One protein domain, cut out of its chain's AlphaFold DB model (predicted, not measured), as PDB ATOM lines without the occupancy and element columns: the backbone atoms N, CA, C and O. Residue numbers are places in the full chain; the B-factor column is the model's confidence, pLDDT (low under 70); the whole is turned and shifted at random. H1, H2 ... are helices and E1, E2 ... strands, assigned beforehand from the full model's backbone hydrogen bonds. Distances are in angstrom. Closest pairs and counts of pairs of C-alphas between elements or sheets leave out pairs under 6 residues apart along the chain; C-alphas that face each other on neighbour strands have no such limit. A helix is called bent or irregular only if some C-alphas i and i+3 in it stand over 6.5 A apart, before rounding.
ATOM      1  N   GLY A 117     288.361 268.962 422.383       80.25
ATOM      2  CA  GLY A 117     288.462 269.264 420.949       80.25
ATOM      3  C   GLY A 117     287.208 268.896 420.154       80.25
ATOM      4  O   GLY A 117     286.736 269.693 419.348       80.25
ATOM      5  N   LYS A 118     286.598 267.741 420.448       81.44
ATOM      6  CA  LYS A 118     285.327 267.341 419.825       81.44
ATOM      7  C   LYS A 118     284.189 268.324 420.138       81.44
ATOM      8  O   LYS A 118     283.458 268.702 419.232       81.44
ATOM      9  N   LYS A 119     284.082 268.782 421.395       84.38
ATOM     10  CA  LYS A 119     283.055 269.750 421.817       84.38
ATOM     11  C   LYS A 119     283.226 271.087 421.091       84.38
ATOM     12  O   LYS A 119     282.246 271.672 420.657       84.38
ATOM     13  N   LEU A 120     284.470 271.550 420.942       84.69
ATOM     14  CA  LEU A 120     284.791 272.784 420.215       84.69
ATOM     15  C   LEU A 120     284.423 272.696 418.733       84.69
ATOM     16  O   LEU A 120     283.898 273.657 418.189       84.69
ATOM     17  N   LYS A 121     284.653 271.543 418.096       82.50
ATOM     18  CA  LYS A 121     284.292 271.326 416.689       82.50
ATOM     19  C   LYS A 121     282.778 271.326 416.460       82.50
ATOM     20  O   LYS A 121     282.319 271.770 415.415       82.50
ATOM     21  N   GLU A 122     282.019 270.798 417.416       83.50
ATOM     22  CA  GLU A 122     280.552 270.764 417.367       83.50
ATOM     23  C   GLU A 122     279.921 272.126 417.709       83.50
ATOM     24  O   GLU A 122     278.790 272.396 417.314       83.50
ATOM     25  N   ALA A 123     280.649 273.002 418.407       85.06
ATOM     26  CA  ALA A 123     280.193 274.337 418.769       85.06
ATOM     27  C   ALA A 123     280.315 275.310 417.582       85.06
ATOM     28  O   ALA A 123     281.342 275.958 417.380       85.06
ATOM     29  N   VAL A 124     279.237 275.421 416.804       88.44
ATOM     30  CA  VAL A 124     279.132 276.345 415.666       88.44
ATOM     31  C   VAL A 124     278.392 277.618 416.082       88.44
ATOM     32  O   VAL A 124     277.365 277.567 416.763       88.44
ATOM     33  N   ILE A 125     278.919 278.771 415.669       94.62
ATOM     34  CA  ILE A 125     278.233 280.061 415.790       94.62
ATOM     35  C   ILE A 125     277.493 280.316 414.477       94.62
ATOM     36  O   ILE A 125     278.133 280.450 413.437       94.62
ATOM     37  N   GLU A 126     276.163 280.349 414.528       92.75
ATOM     38  CA  GLU A 126     275.307 280.577 413.354       92.75
ATOM     39  C   GLU A 126     274.894 282.050 413.218       92.75
ATOM     40  O   GLU A 126     274.780 282.556 412.104       92.75
ATOM     41  N   ASP A 127     274.707 282.743 414.344       97.00
ATOM     42  CA  ASP A 127     274.250 284.133 414.382       97.00
ATOM     43  C   ASP A 127     275.416 285.124 414.219       97.00
ATOM     44  O   ASP A 127     276.387 285.100 414.986       97.00
ATOM     45  N   GLU A 128     275.297 286.049 413.262       97.38
ATOM     46  CA  GLU A 128     276.342 287.029 412.942       97.38
ATOM     47  C   GLU A 128     276.638 287.958 414.131       97.38
ATOM     48  O   GLU A 128     277.797 288.228 414.441       97.38
ATOM     49  N   GLU A 129     275.615 288.397 414.867       97.94
ATOM     50  CA  GLU A 129     275.765 289.280 416.025       97.94
ATOM     51  C   GLU A 129     276.585 288.638 417.147       97.94
ATOM     52  O   GLU A 129     277.433 289.294 417.760       97.94
ATOM     53  N   VAL A 130     276.365 287.346 417.409       98.19
ATOM     54  CA  VAL A 130     277.171 286.586 418.372       98.19
ATOM     55  C   VAL A 130     278.592 286.457 417.849       98.19
ATOM     56  O   VAL A 130     279.546 286.680 418.596       98.19
ATOM     57  N   GLU A 131     278.749 286.130 416.567       97.88
ATOM     58  CA  GLU A 131     280.058 285.959 415.956       97.88
ATOM     59  C   GLU A 131     280.915 287.227 416.078       97.88
ATOM     60  O   GLU A 131     282.090 287.148 416.445       97.88
ATOM     61  N   GLN A 132     280.326 288.404 415.847       98.12
ATOM     62  CA  GLN A 132     281.011 289.689 415.996       98.12
ATOM     63  C   GLN A 132     281.434 289.958 417.446       98.12
ATOM     64  O   GLN A 132     282.560 290.398 417.678       98.12
ATOM     65  N   LEU A 133     280.586 289.636 418.429       98.31
ATOM     66  CA  LEU A 133     280.924 289.766 419.854       98.31
ATOM     67  C   LEU A 133     282.042 288.797 420.275       98.31
ATOM     68  O   LEU A 133     282.924 289.139 421.064       98.31
ATOM     69  N   VAL A 134     282.056 287.580 419.730       97.56
ATOM     70  CA  VAL A 134     283.146 286.627 419.985       97.56
ATOM     71  C   VAL A 134     284.435 287.092 419.301       97.56
ATOM     72  O   VAL A 134     285.510 287.006 419.896       97.56
ATOM     73  N   LYS A 135     284.363 287.663 418.093       97.31
ATOM     74  CA  LYS A 135     285.519 288.275 417.413       97.31
ATOM     75  C   LYS A 135     286.075 289.474 418.188       97.31
ATOM     76  O   LYS A 135     287.294 289.559 418.348       97.31
ATOM     77  N   SER A 136     285.226 290.352 418.730       97.38
ATOM     78  CA  SER A 136     285.668 291.523 419.508       97.38
ATOM     79  C   SER A 136     286.392 291.141 420.802       97.38
ATOM     80  O   SER A 136     287.313 291.844 421.216       97.38
ATOM     81  N   SER A 137     286.063 289.983 421.387       97.31
ATOM     82  CA  SER A 137     286.779 289.429 422.548       97.31
ATOM     83  C   SER A 137     288.221 288.988 422.252       97.31
ATOM     84  O   SER A 137     288.971 288.686 423.177       97.31
ATOM     85  N   ARG A 138     288.617 288.923 420.968       96.94
ATOM     86  CA  ARG A 138     289.909 288.397 420.487       96.94
ATOM     87  C   ARG A 138     290.201 286.941 420.876       96.94
ATOM     88  O   ARG A 138     291.352 286.519 420.844       96.94
ATOM     89  N   LEU A 139     289.164 286.166 421.195       96.38
ATOM     90  CA  LEU A 139     289.263 284.736 421.507       96.38
ATOM     91  C   LEU A 139     288.784 283.832 420.364       96.38
ATOM     92  O   LEU A 139     288.941 282.619 420.439       96.38
ATOM     93  N   TYR A 140     288.228 284.398 419.289       95.19
ATOM     94  CA  TYR A 140     287.657 283.638 418.171       95.19
ATOM     95  C   TYR A 140     288.640 282.637 417.528       95.19
ATOM     96  O   TYR A 140     288.226 281.576 417.065       95.19
ATOM     97  N   SER A 141     289.949 282.928 417.525       93.50
ATOM     98  CA  SER A 141     290.978 282.017 416.999       93.50
ATOM     99  C   SER A 141     291.004 280.660 417.704       93.50
ATOM    100  O   SER A 141     291.350 279.662 417.072       93.50
ATOM    101  N   LEU A 142     290.571 280.594 418.968       92.94
ATOM    102  CA  LEU A 142     290.565 279.373 419.773       92.94
ATOM    103  C   LEU A 142     289.631 278.290 419.225       92.94
ATOM    104  O   LEU A 142     289.864 277.108 419.469       92.94
ATOM    105  N   LEU A 143     288.634 278.661 418.414       89.88
ATOM    106  CA  LEU A 143     287.788 277.699 417.698       89.88
ATOM    107  C   LEU A 143     288.585 276.839 416.709       89.88
ATOM    108  O   LEU A 143     288.170 275.734 416.375       89.88
ATOM    109  N   LYS A 144     289.750 277.321 416.260       84.38
ATOM    110  CA  LYS A 144     290.646 276.592 415.351       84.38
ATOM    111  C   LYS A 144     291.666 275.724 416.089       84.38
ATOM    112  O   LYS A 144     292.352 274.933 415.452       84.38
ATOM    113  N   CYS A 145     291.767 275.846 417.412       78.25
ATOM    114  CA  CYS A 145     292.765 275.145 418.223       78.25
ATOM    115  C   CYS A 145     292.307 273.740 418.672       78.25
ATOM    116  O   CYS A 145     292.886 273.168 419.596       78.25
ATOM    117  N   SER A 146     291.270 273.163 418.051       71.38
ATOM    118  CA  SER A 146     290.758 271.837 418.407       71.38
ATOM    119  C   SER A 146     291.646 270.715 417.859       71.38
ATOM    120  O   SER A 146     291.685 270.483 416.650       71.38
ATOM    121  N   TYR A 147     292.288 269.956 418.749       70.00
ATOM    122  CA  TYR A 147     292.955 268.700 418.400       70.00
ATOM    123  C   TYR A 147     292.056 267.511 418.763       70.00
ATOM    124  O   TYR A 147     291.726 267.291 419.932       70.00
ATOM    125  N   GLU A 148     291.634 266.747 417.751       64.75
ATOM    126  CA  GLU A 148     290.790 265.554 417.936       64.75
ATOM    127  C   GLU A 148     291.561 264.390 418.561       64.75
ATOM    128  O   GLU A 148     291.019 263.651 419.380       64.75
ATOM    129  N   MET A 149     292.836 264.254 418.197       68.81
ATOM    130  CA  MET A 149     293.714 263.206 418.695       68.81
ATOM    131  C   MET A 149     294.834 263.836 419.504       68.81
ATOM    132  O   MET A 149     295.692 264.534 418.971       68.81
ATOM    133  N   LEU A 187     298.157 280.051 419.487       93.69
ATOM    134  CA  LEU A 187     296.754 280.326 419.829       93.69
ATOM    135  C   LEU A 187     296.211 281.595 419.163       93.69
ATOM    136  O   LEU A 187     294.994 281.783 419.096       93.69
ATOM    137  N   HIS A 188     297.090 282.472 418.669       95.25
ATOM    138  CA  HIS A 188     296.726 283.754 418.055       95.25
ATOM    139  C   HIS A 188     295.850 284.650 418.950       95.25
ATOM    140  O   HIS A 188     294.989 285.376 418.456       95.25
ATOM    141  N   ILE A 189     296.072 284.599 420.267       96.06
ATOM    142  CA  ILE A 189     295.378 285.427 421.266       96.06
ATOM    143  C   ILE A 189     296.307 286.515 421.835       96.06
ATOM    144  O   ILE A 189     297.529 286.349 421.810       96.06
ATOM    145  N   PRO A 190     295.767 287.623 422.379       96.50
ATOM    146  CA  PRO A 190     296.583 288.710 422.923       96.50
ATOM    147  C   PRO A 190     297.433 288.274 424.123       96.50
ATOM    148  O   PRO A 190     296.907 287.777 425.117       96.50
ATOM    149  N   ILE A 191     298.742 288.522 424.059       97.00
ATOM    150  CA  ILE A 191     299.688 288.272 425.167       97.00
ATOM    151  C   ILE A 191     299.957 289.513 426.026       97.00
ATOM    152  O   ILE A 191     300.438 289.400 427.149       97.00
ATOM    153  N   THR A 192     299.605 290.694 425.520       96.62
ATOM    154  CA  THR A 192     299.644 291.972 426.239       96.62
ATOM    155  C   THR A 192     298.229 292.477 426.469       96.62
ATOM    156  O   THR A 192     297.382 292.346 425.585       96.62
ATOM    157  N   GLY A 193     297.989 293.118 427.607       96.19
ATOM    158  CA  GLY A 193     296.678 293.645 427.956       96.19
ATOM    159  C   GLY A 193     296.519 293.803 429.462       96.19
ATOM    160  O   GLY A 193     297.481 293.646 430.216       96.19
ATOM    161  N   ALA A 194     295.300 294.096 429.896       96.12
ATOM    162  CA  ALA A 194     294.972 294.120 431.312       96.12
ATOM    163  C   ALA A 194     294.945 292.696 431.891       96.12
ATOM    164  O   ALA A 194     294.514 291.742 431.235       96.12
ATOM    165  N   PHE A 195     295.394 292.561 433.136       92.25
ATOM    166  CA  PHE A 195     295.152 291.357 433.922       92.25
ATOM    167  C   PHE A 195     293.751 291.407 434.523       92.25
ATOM    168  O   PHE A 195     293.219 292.483 434.799       92.25
ATOM    169  N   PHE A 196     293.177 290.234 434.755       88.50
ATOM    170  CA  PHE A 196     291.925 290.083 435.477       88.50
ATOM    171  C   PHE A 196     292.115 289.106 436.634       88.50
ATOM    172  O   PHE A 196     292.948 288.198 436.579       88.50
ATOM    173  N   SER A 197     291.330 289.304 437.686       84.75
ATOM    174  CA  SER A 197     291.249 288.387 438.817       84.75
ATOM    175  C   SER A 197     289.909 287.673 438.774       84.75
ATOM    176  O   SER A 197     288.878 288.278 438.490       84.75
ATOM    177  N   VAL A 198     289.945 286.377 439.045       82.88
ATOM    178  CA  VAL A 198     288.766 285.517 439.045       82.88
ATOM    179  C   VAL A 198     288.429 285.215 440.499       82.88
ATOM    180  O   VAL A 198     289.238 284.625 441.213       82.88
ATOM    181  N   ASN A 199     287.259 285.662 440.953       84.19
ATOM    182  CA  ASN A 199     286.817 285.452 442.331       84.19
ATOM    183  C   ASN A 199     286.370 284.003 442.545       84.19
ATOM    184  O   ASN A 199     285.809 283.374 441.654       84.19
ATOM    185  N   VAL A 200     286.569 283.465 443.747       84.31
ATOM    186  CA  VAL A 200     285.973 282.175 444.112       84.31
ATOM    187  C   VAL A 200     284.544 282.434 444.566       84.31
ATOM    188  O   VAL A 200     284.342 283.027 445.621       84.31
ATOM    189  N   PHE A 201     283.571 281.991 443.772       87.62
ATOM    190  CA  PHE A 201     282.161 282.161 444.104       87.62
ATOM    191  C   PHE A 201     281.602 280.978 444.885       87.62
ATOM    192  O   PHE A 201     281.836 279.812 444.546       87.62
ATOM    193  N   ASN A 202     280.788 281.279 445.895       93.12
ATOM    194  CA  ASN A 202     279.847 280.300 446.430       93.12
ATOM    195  C   ASN A 202     278.647 280.119 445.470       93.12
ATOM    196  O   ASN A 202     278.544 280.776 444.431       93.12
ATOM    197  N   LYS A 203     277.732 279.192 445.783       95.00
ATOM    198  CA  LYS A 203     276.580 278.905 444.908       95.00
ATOM    199  C   LYS A 203     275.614 280.087 444.773       95.00
ATOM    200  O   LYS A 203     275.021 280.237 443.711       95.00
ATOM    201  N   ASP A 204     275.462 280.911 445.804       96.31
ATOM    202  CA  ASP A 204     274.537 282.049 445.790       96.31
ATOM    203  C   ASP A 204     275.086 283.180 444.916       96.31
ATOM    204  O   ASP A 204     274.395 283.693 444.036       96.31
ATOM    205  N   GLU A 205     276.369 283.502 445.086       95.94
ATOM    206  CA  GLU A 205     277.098 284.437 444.224       95.94
ATOM    207  C   GLU A 205     277.088 283.958 442.771       95.94
ATOM    208  O   GLU A 205     276.698 284.706 441.876       95.94
ATOM    209  N   GLY A 206     277.416 282.683 442.531       96.81
ATOM    210  CA  GLY A 206     277.371 282.092 441.196       96.81
ATOM    211  C   GLY A 206     275.980 282.167 440.559       96.81
ATOM    212  O   GLY A 206     275.870 282.435 439.363       96.81
ATOM    213  N   ALA A 207     274.908 281.978 441.337       97.81
ATOM    214  CA  ALA A 207     273.539 282.053 440.832       97.81
ATOM    215  C   ALA A 207     273.167 283.488 440.443       97.81
ATOM    216  O   ALA A 207     272.540 283.690 439.403       97.81
ATOM    217  N   ASN A 208     273.607 284.482 441.222       97.81
ATOM    218  CA  ASN A 208     273.432 285.895 440.889       97.81
ATOM    219  C   ASN A 208     274.154 286.260 439.589       97.81
ATOM    220  O   ASN A 208     273.553 286.888 438.719       97.81
ATOM    221  N   ILE A 209     275.399 285.806 439.418       97.44
ATOM    222  CA  ILE A 209     276.184 286.047 438.203       97.44
ATOM    223  C   ILE A 209     275.536 285.402 436.971       97.44
ATOM    224  O   ILE A 209     275.416 286.045 435.926       97.44
ATOM    225  N   LEU A 210     275.049 284.161 437.076       98.38
ATOM    226  CA  LEU A 210     274.319 283.506 435.981       98.38
ATOM    227  C   LEU A 210     272.997 284.213 435.654       98.38
ATOM    228  O   LEU A 210     272.642 284.340 434.479       98.38
ATOM    229  N   ALA A 211     272.273 284.678 436.671       98.38
ATOM    230  CA  ALA A 211     271.020 285.396 436.477       98.38
ATOM    231  C   ALA A 211     271.229 286.742 435.793       98.38
ATOM    232  O   ALA A 211     270.518 287.070 434.845       98.38
ATOM    233  N   GLU A 212     272.240 287.486 436.225       98.19
ATOM    234  CA  GLU A 212     272.581 288.782 435.661       98.19
ATOM    235  C   GLU A 212     273.111 288.660 434.225       98.19
ATOM    236  O   GLU A 212     272.603 289.308 433.308       98.19
ATOM    237  N   LEU A 213     274.126 287.819 434.012       98.38
ATOM    238  CA  LEU A 213     274.905 287.829 432.773       98.38
ATOM    239  C   LEU A 213     274.350 286.893 431.695       98.38
ATOM    240  O   LEU A 213     274.529 287.175 430.507       98.38
ATOM    241  N   LEU A 214     273.663 285.810 432.084       98.50
ATOM    242  CA  LEU A 214     273.042 284.853 431.156       98.50
ATOM    243  C   LEU A 214     271.507 284.872 431.199       98.50
ATOM    244  O   LEU A 214     270.873 284.127 430.447       98.50
ATOM    245  N   GLY A 215     270.880 285.673 432.067       97.94
ATOM    246  CA  GLY A 215     269.418 285.770 432.165       97.94
ATOM    247  C   GLY A 215     268.732 284.487 432.648       97.94
ATOM    248  O   GLY A 215     267.572 284.246 432.309       97.94
ATOM    249  N   VAL A 216     269.454 283.609 433.348       97.88
ATOM    250  CA  VAL A 216     268.940 282.329 433.862       97.88
ATOM    251  C   VAL A 216     268.274 282.548 435.224       97.88
ATOM    252  O   VAL A 216     268.787 283.288 436.050       97.88
ATOM    253  N   SER A 217     267.135 281.915 435.508       98.25
ATOM    254  CA  SER A 217     266.524 282.056 436.837       98.25
ATOM    255  C   SER A 217     267.363 281.368 437.919       98.25
ATOM    256  O   SER A 217     267.975 280.325 437.670       98.25
ATOM    257  N   HIS A 218     267.338 281.889 439.150       98.25
ATOM    258  CA  HIS A 218     268.049 281.284 440.284       98.25
ATOM    259  C   HIS A 218     267.721 279.798 440.460       98.25
ATOM    260  O   HIS A 218     268.623 278.997 440.673       98.25
ATOM    261  N   GLY A 219     266.454 279.401 440.300       98.19
ATOM    262  CA  GLY A 219     266.047 277.995 440.400       98.19
ATOM    263  C   GLY A 219     266.755 277.083 439.390       98.19
ATOM    264  O   GLY A 219     267.192 275.992 439.753       98.19
ATOM    265  N   VAL A 220     266.929 277.541 438.146       98.12
ATOM    266  CA  VAL A 220     267.660 276.794 437.110       98.12
ATOM    267  C   VAL A 220     269.163 276.776 437.407       98.12
ATOM    268  O   VAL A 220     269.794 275.730 437.265       98.12
ATOM    269  N   ALA A 221     269.729 277.890 437.883       98.19
ATOM    270  CA  ALA A 221     271.135 277.957 438.287       98.19
ATOM    271  C   ALA A 221     271.457 276.986 439.439       98.19
ATOM    272  O   ALA A 221     272.395 276.195 439.345       98.19
ATOM    273  N   TYR A 222     270.644 276.970 440.502       98.19
ATOM    274  CA  TYR A 222     270.834 276.041 441.621       98.19
ATOM    275  C   TYR A 222     270.651 274.581 441.216       98.19
ATOM    276  O   TYR A 222     271.374 273.720 441.720       98.19
ATOM    277  N   ALA A 223     269.711 274.283 440.313       98.00
ATOM    278  CA  ALA A 223     269.551 272.934 439.782       98.00
ATOM    279  C   ALA A 223     270.846 272.452 439.107       98.00
ATOM    280  O   ALA A 223     271.298 271.342 439.387       98.00
ATOM    281  N   GLU A 224     271.495 273.308 438.313       97.69
ATOM    282  CA  GLU A 224     272.774 272.984 437.677       97.69
ATOM    283  C   GLU A 224     273.911 272.821 438.704       97.69
ATOM    284  O   GLU A 224     274.623 271.815 438.686       97.69
ATOM    285  N   PHE A 225     274.022 273.719 439.687       97.12
ATOM    286  CA  PHE A 225     275.015 273.598 440.768       97.12
ATOM    287  C   PHE A 225     274.803 272.386 441.680       97.12
ATOM    288  O   PHE A 225     275.714 271.953 442.394       97.12
ATOM    289  N   ASN A 226     273.595 271.831 441.720       96.06
ATOM    290  CA  ASN A 226     273.331 270.586 442.432       96.06
ATOM    291  C   ASN A 226     273.845 269.369 441.663       96.06
ATOM    292  O   ASN A 226     274.276 268.407 442.302       96.06
ATOM    293  N   VAL A 227     273.886 269.433 440.329       95.38
ATOM    294  CA  VAL A 227     274.512 268.405 439.488       95.38
ATOM    295  C   VAL A 227     276.031 268.441 439.644       95.38
ATOM    296  O   VAL A 227     276.638 267.414 439.939       95.38
ATOM    297  N   THR A 228     276.648 269.617 439.517       93.44
ATOM    298  CA  THR A 228     278.116 269.775 439.585       93.44
ATOM    299  C   THR A 228     278.674 269.853 441.008       93.44
ATOM    300  O   THR A 228     279.888 269.856 441.213       93.44
ATOM    301  N   ARG A 229     277.788 269.932 442.012       93.06
ATOM    302  CA  ARG A 229     278.087 270.070 443.452       93.06
ATOM    303  C   ARG A 229     278.844 271.346 443.844       93.06
ATOM    304  O   ARG A 229     279.052 271.566 445.033       93.06
ATOM    305  N   THR A 230     279.177 272.213 442.895       92.88
ATOM    306  CA  THR A 230     280.007 273.417 443.066       92.88
ATOM    307  C   THR A 230     279.437 274.573 442.234       92.88
ATOM    308  O   THR A 230     278.453 274.388 441.522       92.88
ATOM    309  N   ALA A 231     280.026 275.771 442.309       94.44
ATOM    310  CA  ALA A 231     279.673 276.914 441.453       94.44
ATOM    311  C   ALA A 231     280.271 276.776 440.030       94.44
ATOM    312  O   ALA A 231     280.909 277.683 439.493       94.44
ATOM    313  N   THR A 232     280.094 275.601 439.432       95.50
ATOM    314  CA  THR A 232     280.516 275.263 438.068       95.50
ATOM    315  C   THR A 232     279.298 274.823 437.265       95.50
ATOM    316  O   THR A 232     278.332 274.302 437.826       95.50
ATOM    317  N   VAL A 233     279.331 275.025 435.951       96.50
ATOM    318  CA  VAL A 233     278.256 274.626 435.033       96.50
ATOM    319  C   VAL A 233     278.796 273.677 433.974       96.50
ATOM    320  O   VAL A 233     279.936 273.824 433.528       96.50
ATOM    321  N   ARG A 234     277.997 272.688 433.568       96.19
ATOM    322  CA  ARG A 234     278.392 271.733 432.525       96.19
ATOM    323  C   ARG A 234     278.448 272.410 431.161       96.19
ATOM    324  O   ARG A 234     277.599 273.238 430.838       96.19
ATOM    325  N   TYR A 235     279.380 271.978 430.310       94.81
ATOM    326  CA  TYR A 235     279.488 272.486 428.938       94.81
ATOM    327  C   TYR A 235     278.208 272.267 428.127       94.81
ATOM    328  O   TYR A 235     277.796 273.160 427.397       94.81
ATOM    329  N   SER A 236     277.556 271.110 428.286       94.88
ATOM    330  CA  SER A 236     276.292 270.819 427.601       94.88
ATOM    331  C   SER A 236     275.187 271.790 428.015       94.88
ATOM    332  O   SER A 236     274.523 272.361 427.162       94.88
ATOM    333  N   TRP A 237     275.050 272.042 429.321       97.25
ATOM    334  CA  TRP A 237     274.068 272.989 429.850       97.25
ATOM    335  C   TRP A 237     274.337 274.412 429.352       97.25
ATOM    336  O   TRP A 237     273.419 275.145 428.998       97.25
ATOM    337  N   LEU A 238     275.610 274.802 429.281       97.12
ATOM    338  CA  LEU A 238     275.997 276.125 428.811       97.12
ATOM    339  C   LEU A 238     275.692 276.323 427.317       97.12
ATOM    340  O   LEU A 238     275.257 277.406 426.928       97.12
ATOM    341  N   LEU A 239     275.857 275.275 426.501       96.38
ATOM    342  CA  LEU A 239     275.431 275.276 425.100       96.38
ATOM    343  C   LEU A 239     273.900 275.315 424.962       96.38
ATOM    344  O   LEU A 239     273.390 276.048 424.117       96.38
ATOM    345  N   ASP A 240     273.151 274.620 425.824       97.19
ATOM    346  CA  ASP A 240     271.683 274.720 425.846       97.19
ATOM    347  C   ASP A 240     271.224 276.159 426.137       97.19
ATOM    348  O   ASP A 240     270.352 276.693 425.442       97.19
ATOM    349  N   VAL A 241     271.853 276.814 427.123       98.19
ATOM    350  CA  VAL A 241     271.615 278.231 427.438       98.19
ATOM    351  C   VAL A 241     271.986 279.116 426.252       98.19
ATOM    352  O   VAL A 241     271.190 279.972 425.874       98.19
ATOM    353  N   TYR A 242     273.148 278.900 425.633       98.31
ATOM    354  CA  TYR A 242     273.573 279.622 424.433       98.31
ATOM    355  C   TYR A 242     272.506 279.560 423.328       98.31
ATOM    356  O   TYR A 242     271.989 280.601 422.921       98.31
ATOM    357  N   HIS A 243     272.091 278.357 422.925       97.62
ATOM    358  CA  HIS A 243     271.086 278.176 421.876       97.62
ATOM    359  C   HIS A 243     269.725 278.763 422.259       97.62
ATOM    360  O   HIS A 243     269.019 279.306 421.408       97.62
ATOM    361  N   GLN A 244     269.339 278.685 423.535       98.00
ATOM    362  CA  GLN A 244     268.131 279.352 424.014       98.00
ATOM    363  C   GLN A 244     268.220 280.872 423.844       98.00
ATOM    364  O   GLN A 244     267.264 281.482 423.371       98.00
ATOM    365  N   ARG A 245     269.355 281.488 424.187       98.19
ATOM    366  CA  ARG A 245     269.539 282.938 424.049       98.19
ATOM    367  C   ARG A 245     269.610 283.390 422.599       98.19
ATOM    368  O   ARG A 245     269.089 284.466 422.315       98.19
ATOM    369  N   CYS A 246     270.144 282.572 421.694       97.94
ATOM    370  CA  CYS A 246     270.052 282.822 420.256       97.94
ATOM    371  C   CYS A 246     268.591 282.865 419.781       97.94
ATOM    372  O   CYS A 246     268.176 283.847 419.173       97.94
ATOM    373  N   ARG A 247     267.763 281.874 420.155       97.62
ATOM    374  CA  ARG A 247     266.322 281.848 419.802       97.62
ATOM    375  C   ARG A 247     265.534 283.038 420.354       97.62
ATOM    376  O   ARG A 247     264.528 283.431 419.778       97.62
ATOM    377  N   GLU A 248     265.965 283.586 421.485       97.88
ATOM    378  CA  GLU A 248     265.364 284.768 422.114       97.88
ATOM    379  C   GLU A 248     265.961 286.094 421.598       97.88
ATOM    380  O   GLU A 248     265.613 287.153 422.121       97.88
ATOM    381  N   HIS A 249     266.878 286.051 420.623       97.75
ATOM    382  CA  HIS A 249     267.627 287.204 420.104       97.75
ATOM    383  C   HIS A 249     268.366 288.001 421.198       97.75
ATOM    384  O   HIS A 249     268.563 289.214 421.111       97.75
ATOM    385  N   ARG A 250     268.797 287.321 422.269       98.31
ATOM    386  CA  ARG A 250     269.552 287.903 423.391       98.31
ATOM    387  C   ARG A 250     271.055 287.762 423.159       98.31
ATOM    388  O   ARG A 250     271.760 287.105 423.927       98.31
ATOM    389  N   TRP A 251     271.549 288.409 422.107       98.38
ATOM    390  CA  TRP A 251     272.897 288.210 421.556       98.38
ATOM    391  C   TRP A 251     274.041 288.365 422.557       98.38
ATOM    392  O   TRP A 251     274.946 287.538 422.585       98.38
ATOM    393  N   GLN A 252     273.992 289.365 423.442       98.44
ATOM    394  CA  GLN A 252     275.046 289.537 424.449       98.44
ATOM    395  C   GLN A 252     275.080 288.390 425.469       98.44
ATOM    396  O   GLN A 252     276.155 287.958 425.873       98.44
ATOM    397  N   MET A 253     273.917 287.881 425.890       98.62
ATOM    398  CA  MET A 253     273.845 286.743 426.815       98.62
ATOM    399  C   MET A 253     274.309 285.456 426.128       98.62
ATOM    400  O   MET A 253     275.038 284.671 426.733       98.62
ATOM    401  N   ALA A 254     273.942 285.271 424.855       98.62
ATOM    402  CA  ALA A 254     274.434 284.171 424.033       98.62
ATOM    403  C   ALA A 254     275.966 284.223 423.901       98.62
ATOM    404  O   ALA A 254     276.645 283.251 424.226       98.62
ATOM    405  N   ALA A 255     276.530 285.380 423.538       98.62
ATOM    406  CA  ALA A 255     277.975 285.564 423.425       98.62
ATOM    407  C   ALA A 255     278.706 285.279 424.744       98.62
ATOM    408  O   ALA A 255     279.714 284.581 424.735       98.62
ATOM    409  N   ARG A 256     278.188 285.739 425.892       98.69
ATOM    410  CA  ARG A 256     278.770 285.430 427.211       98.69
ATOM    411  C   ARG A 256     278.761 283.932 427.522       98.69
ATOM    412  O   ARG A 256     279.771 283.409 427.989       98.69
ATOM    413  N   ALA A 257     277.654 283.239 427.240       98.50
ATOM    414  CA  ALA A 257     277.567 281.791 427.418       98.50
ATOM    415  C   ALA A 257     278.587 281.060 426.529       98.50
ATOM    416  O   ALA A 257     279.334 280.207 427.012       98.50
ATOM    417  N   PHE A 258     278.674 281.448 425.255       98.25
ATOM    418  CA  PHE A 258     279.614 280.859 424.307       98.25
ATOM    419  C   PHE A 258     281.076 281.136 424.680       98.25
ATOM    420  O   PHE A 258     281.906 280.234 424.633       98.25
ATOM    421  N   LEU A 259     281.406 282.359 425.099       98.12
ATOM    422  CA  LEU A 259     282.758 282.727 425.522       98.12
ATOM    423  C   LEU A 259     283.189 281.970 426.779       98.12
ATOM    424  O   LEU A 259     284.320 281.490 426.828       98.12
ATOM    425  N   LEU A 260     282.291 281.795 427.757       97.62
ATOM    426  CA  LEU A 260     282.556 280.966 428.933       97.62
ATOM    427  C   LEU A 260     282.800 279.499 428.544       97.62
ATOM    428  O   LEU A 260     283.738 278.879 429.047       97.62
ATOM    429  N   PHE A 261     282.003 278.960 427.617       96.31
ATOM    430  CA  PHE A 261     282.225 277.628 427.052       96.31
ATOM    431  C   PHE A 261     283.600 277.539 426.376       96.31
ATOM    432  O   PHE A 261     284.357 276.604 426.644       96.31
ATOM    433  N   LEU A 262     283.942 278.528 425.547       95.75
ATOM    434  CA  LEU A 262     285.170 278.566 424.763       95.75
ATOM    435  C   LEU A 262     286.404 278.586 425.663       95.75
ATOM    436  O   LEU A 262     287.272 277.727 425.506       95.75
ATOM    437  N   VAL A 263     286.478 279.506 426.631       95.00
ATOM    438  CA  VAL A 263     287.638 279.583 427.536       95.00
ATOM    439  C   VAL A 263     287.713 278.397 428.484       95.00
ATOM    440  O   VAL A 263     288.814 277.927 428.754       95.00
ATOM    441  N   GLY A 264     286.576 277.854 428.932       93.31
ATOM    442  CA  GLY A 264     286.558 276.634 429.736       93.31
ATOM    443  C   GLY A 264     287.106 275.435 428.966       93.31
ATOM    444  O   GLY A 264     287.935 274.692 429.483       93.31
ATOM    445  N   CYS A 265     286.733 275.285 427.692       90.38
ATOM    446  CA  CYS A 265     287.202 274.182 426.854       90.38
ATOM    447  C   CYS A 265     288.666 274.302 426.407       90.38
ATOM    448  O   CYS A 265     289.216 273.306 425.937       90.38
ATOM    449  N   THR A 266     289.269 275.492 426.496       91.50
ATOM    450  CA  THR A 266     290.583 275.780 425.897       91.50
ATOM    451  C   THR A 266     291.607 276.255 426.921       91.50
ATOM    452  O   THR A 266     292.572 275.546 427.185       91.50
ATOM    453  N   LEU A 267     291.417 277.441 427.501       92.50
ATOM    454  CA  LEU A 267     292.422 278.101 428.336       92.50
ATOM    455  C   LEU A 267     292.381 277.621 429.788       92.50
ATOM    456  O   LEU A 267     293.425 277.453 430.407       92.50
ATOM    457  N   PHE A 268     291.175 277.409 430.319       90.94
ATOM    458  CA  PHE A 268     290.924 277.170 431.741       90.94
ATOM    459  C   PHE A 268     290.254 275.817 431.997       90.94
ATOM    460  O   PHE A 268     289.387 275.692 432.863       90.94
ATOM    461  N   SER A 269     290.630 274.805 431.210       83.94
ATOM    462  CA  SER A 269     290.149 273.437 431.402       83.94
ATOM    463  C   SER A 269     290.695 272.858 432.701       83.94
ATOM    464  O   SER A 269     291.906 272.745 432.881       83.94
ATOM    465  N   ASP A 270     289.787 272.453 433.585       77.38
ATOM    466  CA  ASP A 270     290.124 271.809 434.847       77.38
ATOM    467  C   ASP A 270     290.070 270.269 434.752       77.38
ATOM    468  O   ASP A 270     289.823 269.667 433.702       77.38
ATOM    469  N   LYS A 271     290.275 269.608 435.897       74.94
ATOM    470  CA  LYS A 271     290.259 268.142 436.022       74.94
ATOM    471  C   LYS A 271     288.870 267.517 435.818       74.94
ATOM    472  O   LYS A 271     288.784 266.294 435.729       74.94
ATOM    473  N   SER A 272     287.792 268.307 435.785       72.25
ATOM    474  CA  SER A 272     286.430 267.785 435.638       72.25
ATOM    475  C   SER A 272     286.166 267.274 434.223       72.25
ATOM    476  O   SER A 272     285.382 266.349 434.056       72.25
ATOM    477  N   ALA A 273     286.820 267.850 433.204       78.75
ATOM    478  CA  ALA A 273     286.626 267.563 431.775       78.75
ATOM    479  C   ALA A 273     285.220 267.843 431.199       78.75
ATOM    480  O   ALA A 273     285.002 267.683 429.989       78.75
ATOM    481  N   TYR A 274     284.253 268.250 432.025       89.56
ATOM    482  CA  TYR A 274     282.860 268.423 431.607       89.56
ATOM    483  C   TYR A 274     282.213 269.733 432.076       89.56
ATOM    484  O   TYR A 274     281.115 270.040 431.605       89.56
ATOM    485  N   ALA A 275     282.852 270.489 432.971       93.12
ATOM    486  CA  ALA A 275     282.316 271.724 433.530       93.12
ATOM    487  C   ALA A 275     283.347 272.860 433.528       93.12
ATOM    488  O   ALA A 275     284.543 272.638 433.347       93.12
ATOM    489  N   VAL A 276     282.852 274.081 433.732       94.00
ATOM    490  CA  VAL A 276     283.643 275.308 433.864       94.00
ATOM    491  C   VAL A 276     283.141 276.127 435.050       94.00
ATOM    492  O   VAL A 276     281.942 276.168 435.334       94.00
ATOM    493  N   SER A 277     284.062 276.779 435.759       94.69
ATOM    494  CA  SER A 277     283.725 277.699 436.846       94.69
ATOM    495  C   SER A 277     282.983 278.926 436.328       94.69
ATOM    496  O   SER A 277     283.440 279.585 435.393       94.69
ATOM    497  N   VAL A 278     281.877 279.279 436.990       95.81
ATOM    498  CA  VAL A 278     281.108 280.500 436.691       95.81
ATOM    499  C   VAL A 278     281.945 281.760 436.903       95.81
ATOM    500  O   VAL A 278     281.667 282.794 436.307       95.81
ATOM    501  N   ALA A 279     283.011 281.673 437.693       94.88
ATOM    502  CA  ALA A 279     283.864 282.806 437.994       94.88
ATOM    503  C   ALA A 279     284.493 283.470 436.756       94.88
ATOM    504  O   ALA A 279     284.640 284.690 436.724       94.88
ATOM    505  N   TYR A 280     284.790 282.703 435.702       96.00
ATOM    506  CA  TYR A 280     285.318 283.258 434.449       96.00
ATOM    507  C   TYR A 280     284.294 284.096 433.674       96.00
ATOM    508  O   TYR A 280     284.670 284.833 432.764       96.00
ATOM    509  N   LEU A 281     283.006 284.022 434.027       96.69
ATOM    510  CA  LEU A 281     281.968 284.818 433.379       96.69
ATOM    511  C   LEU A 281     282.121 286.318 433.664       96.69
ATOM    512  O   LEU A 281     281.750 287.135 432.823       96.69
ATOM    513  N   GLU A 282     282.731 286.681 434.796       95.44
ATOM    514  CA  GLU A 282     283.068 288.070 435.133       95.44
ATOM    515  C   GLU A 282     283.966 288.724 434.083       95.44
ATOM    516  O   GLU A 282     283.788 289.897 433.749       95.44
ATOM    517  N   CYS A 283     284.865 287.953 433.466       96.06
ATOM    518  CA  CYS A 283     285.716 288.450 432.389       96.06
ATOM    519  C   CYS A 283     284.903 288.907 431.165       96.06
ATOM    520  O   CYS A 283     285.402 289.660 430.334       96.06
ATOM    521  N   PHE A 284     283.646 288.481 431.047       97.62
ATOM    522  CA  PHE A 284     282.751 288.827 429.945       97.62
ATOM    523  C   PHE A 284     281.601 289.741 430.370       97.62
ATOM    524  O   PHE A 284     280.661 289.946 429.598       97.62
ATOM    525  N   ARG A 285     281.660 290.321 431.577       96.12
ATOM    526  CA  ARG A 285     280.683 291.311 432.047       96.12
ATOM    527  C   ARG A 285     280.551 292.460 431.046       96.12
ATOM    528  O   ARG A 285     279.451 292.705 430.545       96.12
ATOM    529  N   ASP A 286     281.674 293.071 430.673       96.38
ATOM    530  CA  ASP A 286     281.756 294.029 429.568       96.38
ATOM    531  C   ASP A 286     282.419 293.402 428.332       96.38
ATOM    532  O   ASP A 286     283.642 293.262 428.248       96.38
ATOM    533  N   LEU A 287     281.591 293.048 427.347       97.31
ATOM    534  CA  LEU A 287     282.031 292.459 426.079       97.31
ATOM    535  C   LEU A 287     282.840 293.430 425.204       97.31
ATOM    536  O   LEU A 287     283.554 292.982 424.307       97.31
ATOM    537  N   ASN A 288     282.756 294.741 425.450       95.25
ATOM    538  CA  ASN A 288     283.532 295.725 424.692       95.25
ATOM    539  C   ASN A 288     284.981 295.811 425.187       95.25
ATOM    540  O   ASN A 288     285.882 296.117 424.410       95.25
ATOM    541  N   SER A 289     285.206 295.517 426.469       93.75
ATOM    542  CA  SER A 289     286.520 295.631 427.109       93.75
ATOM    543  C   SER A 289     287.273 294.302 427.192       93.75
ATOM    544  O   SER A 289     288.501 294.303 427.279       93.75
ATOM    545  N   CYS A 290     286.581 293.158 427.124       96.19
ATOM    546  CA  CYS A 290     287.197 291.843 427.335       96.19
ATOM    547  C   CYS A 290     288.279 291.478 426.298       96.19
ATOM    548  O   CYS A 290     289.188 290.708 426.601       96.19
ATOM    549  N   GLY A 291     288.248 292.073 425.100       96.44
ATOM    550  CA  GLY A 291     289.316 291.935 424.102       96.44
ATOM    551  C   GLY A 291     290.636 292.619 424.479       96.44
ATOM    552  O   GLY A 291     291.659 292.370 423.841       96.44
ATOM    553  N   GLY A 292     290.628 293.476 425.504       96.75
ATOM    554  CA  GLY A 292     291.804 294.162 426.038       96.75
ATOM    555  C   GLY A 292     292.577 293.368 427.092       96.75
ATOM    556  O   GLY A 292     293.587 293.869 427.590       96.75
ATOM    557  N   TYR A 293     292.133 292.161 427.456       97.56
ATOM    558  CA  TYR A 293     292.837 291.329 428.429       97.56
ATOM    559  C   TYR A 293     294.041 290.601 427.833       97.56
ATOM    560  O   TYR A 293     294.045 290.200 426.668       97.56
ATOM    561  N   ALA A 294     295.050 290.377 428.674       97.25
ATOM    562  CA  ALA A 294     296.218 289.559 428.357       97.25
ATOM    563  C   ALA A 294     295.878 288.055 428.422       97.25
ATOM    564  O   ALA A 294     296.432 287.310 429.233       97.25
ATOM    565  N   TRP A 295     294.941 287.601 427.584       97.50
ATOM    566  CA  TRP A 295     294.438 286.223 427.575       97.50
ATOM    567  C   TRP A 295     295.542 285.173 427.457       97.50
ATOM    568  O   TRP A 295     295.502 284.164 428.156       97.50
ATOM    569  N   GLY A 296     296.549 285.422 426.621       97.12
ATOM    570  CA  GLY A 296     297.692 284.531 426.457       97.12
ATOM    571  C   GLY A 296     298.561 284.432 427.709       97.12
ATOM    572  O   GLY A 296     298.993 283.339 428.067       97.12
ATOM    573  N   ALA A 297     298.752 285.538 428.433       97.00
ATOM    574  CA  ALA A 297     299.473 285.517 429.702       97.00
ATOM    575  C   ALA A 297     298.693 284.764 430.788       97.00
ATOM    576  O   ALA A 297     299.273 283.953 431.509       97.00
ATOM    577  N   ALA A 298     297.375 284.972 430.859       96.12
ATOM    578  CA  ALA A 298     296.505 284.230 431.769       96.12
ATOM    579  C   ALA A 298     296.504 282.721 431.460       96.12
ATOM    580  O   ALA A 298     296.621 281.907 432.374       96.12
ATOM    581  N   ALA A 299     296.436 282.345 430.179       95.25
ATOM    582  CA  ALA A 299     296.498 280.953 429.743       95.25
ATOM    583  C   ALA A 299     297.841 280.296 430.094       95.25
ATOM    584  O   ALA A 299     297.862 279.177 430.604       95.25
ATOM    585  N   LEU A 300     298.962 280.995 429.877       95.38
ATOM    586  CA  LEU A 300     300.289 280.478 430.216       95.38
ATOM    587  C   LEU A 300     300.460 280.293 431.728       95.38
ATOM    588  O   LEU A 300     300.948 279.254 432.171       95.38
ATOM    589  N   ALA A 301     300.016 281.269 432.522       94.06
ATOM    590  CA  ALA A 301     300.036 281.172 433.977       94.06
ATOM    591  C   ALA A 301     299.190 279.987 434.471       94.06
ATOM    592  O   ALA A 301     299.652 279.205 435.302       94.06
ATOM    593  N   TYR A 302     297.990 279.809 433.911       92.00
ATOM    594  CA  TYR A 302     297.116 278.683 434.239       92.00
ATOM    595  C   TYR A 302     297.736 277.333 433.850       92.00
ATOM    596  O   TYR A 302     297.685 276.378 434.627       92.00
ATOM    597  N   LEU A 303     298.372 277.241 432.677       91.38
ATOM    598  CA  LEU A 303     299.090 276.040 432.246       91.38
ATOM    599  C   LEU A 303     300.216 275.683 433.223       91.38
ATOM    600  O   LEU A 303     300.327 274.532 433.640       91.38
ATOM    601  N   TYR A 304     301.030 276.664 433.614       91.56
ATOM    602  CA  TYR A 304     302.125 276.447 434.558       91.56
ATOM    603  C   TYR A 304     301.624 276.008 435.930       91.56
ATOM    604  O   TYR A 304     302.246 275.144 436.546       91.56
ATOM    605  N   ASP A 305     300.503 276.552 436.402       89.31
ATOM    606  CA  ASP A 305     299.899 276.132 437.666       89.31
ATOM    607  C   ASP A 305     299.414 274.672 437.602       89.31
ATOM    608  O   ASP A 305     299.756 273.855 438.457       89.31
ATOM    609  N   ASN A 306     298.754 274.274 436.511       85.81
ATOM    610  CA  ASN A 306     298.360 272.875 436.304       85.81
ATOM    611  C   ASN A 306     299.562 271.922 436.205       85.81
ATOM    612  O   ASN A 306     299.525 270.816 436.751       85.81
ATOM    613  N   LEU A 307     300.647 272.355 435.558       86.56
ATOM    614  CA  LEU A 307     301.905 271.607 435.500       86.56
ATOM    615  C   LEU A 307     302.658 271.597 436.845       86.56
ATOM    616  O   LEU A 307     303.512 270.746 437.071       86.56
ATOM    617  N   ARG A 308     302.356 272.491 437.788       82.31
ATOM    618  CA  ARG A 308     302.877 272.398 439.165       82.31
ATOM    619  C   ARG A 308     302.072 271.405 440.000       82.31
ATOM    620  O   ARG A 308     302.636 270.649 440.788       82.31
ATOM    621  N   GLU A 309     300.760 271.394 439.799       73.00
ATOM    622  CA  GLU A 309     299.776 270.700 440.632       73.00
ATOM    623  C   GLU A 309     299.499 269.244 440.228       73.00
ATOM    624  O   GLU A 309     298.796 268.521 440.946       73.00
ATOM    625  N   TRP A 310     300.046 268.765 439.105       66.00
ATOM    626  CA  TRP A 310     299.754 267.417 438.603       66.00
ATOM    627  C   TRP A 310     300.110 266.301 439.605       66.00
ATOM    628  O   TRP A 310     299.477 265.244 439.603       66.00
TER     629      TRP A 310
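This is residues 117 to 149 and 187 to 310 of the 318 residues of the protein "protein MAIN-LIKE 1-like" of Cicer arietinum (UniProt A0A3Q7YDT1). A rounded cluster of helices is built round H7, which runs through the core with H6 folded back beside it. H1, H2 and H3 pack on H7, as do H4 and H8; H5 is farther out, on H4, and H9 lies on the outside, touching no other helix. The printed part has 157 residues, with nine named helices and two short strands in the order H1 H2 H3 H4 H5 E1 H6 H7 E2 H8 H9; E1 and E2 make one small antiparallel sheet, and the class is mostly helix. The whole is compact, with a radius of gyration of the C-alphas of 14.7 A and spans of 37 by 37 by 33 A.

H1, residues 117 to 122, begins with C-alpha 117 at (288.462, 269.264, 420.949). H2 is residues 128 to 136 and H3 residues 140 to 144. After the cut come H4, residues 203 to 214, 15.4 A long, and H5, residues 218 to 228, 15.3 A. E1 is residues 232 to 234, H6 residues 235 to 247, 18.6 A, and H7 residues 251 to 266, 22.0 A, with C-alpha 251 at (272.897, 288.210, 421.556). E2 is residues 275 to 277. H8, residues 278 to 284, is neither bent nor irregular, but only just: C-alphas 279 and 282 are 6.0 A apart. H9, residues 295 to 310, is 22.4 A long and ends with C-alpha 310 at (299.754, 267.417, 438.603).

H7 is the hub, touching six helices. H6 and H7 form a helical hairpin at a shallow tilt of 22 degrees, with closest C-alphas, Tyr 242 and Ala 254, 4.6 A apart. H2 touches H7 at a steep tilt of 52 degrees, the same way, closest at C-alphas Val 130 and Ala 255, 5.2 A. H7 touches H1 with residues 262 to 265 alone, closest at C-alphas Leu 120 and Cys 265, 7.2 A. H3 and H7 only just touch, with 3 pairs of C-alphas within 8 A, the closest being Leu 142 and Thr 266, 7.1 A. H7 touches H8 with residues 256 to 260 alone, and H4 with residues 253 to 257 alone. H4 touches H5 at a steep tilt of 60 degrees, closest at C-alphas Ala 207 and Ala 221, 5.4 A. E1 and E2 are antiparallel, with N 233 and O 276 within hydrogen-bond range at 2.9 A. Every O i to N i+4 pair is within range in H1, H2, H4, H5, H6, H7 and H9; H3 has 0 of 1 and H8 0 of 3, while their O i to N i+3 pairs within range are 2 of 2 and 4 of 4.

The two C-alphas farthest apart, Glu 248 and Arg 308, are 43.0 A apart. Residues 150 to 186 are not printed, and C-alphas 149 and 187 are 17.4 A apart across the cut. Residues 187 to 202 hold no named element. Of the links that are printed whole, none is long. The mean pLDDT of the printed part is 93.1; residues 148, 149 and 310 are under 70.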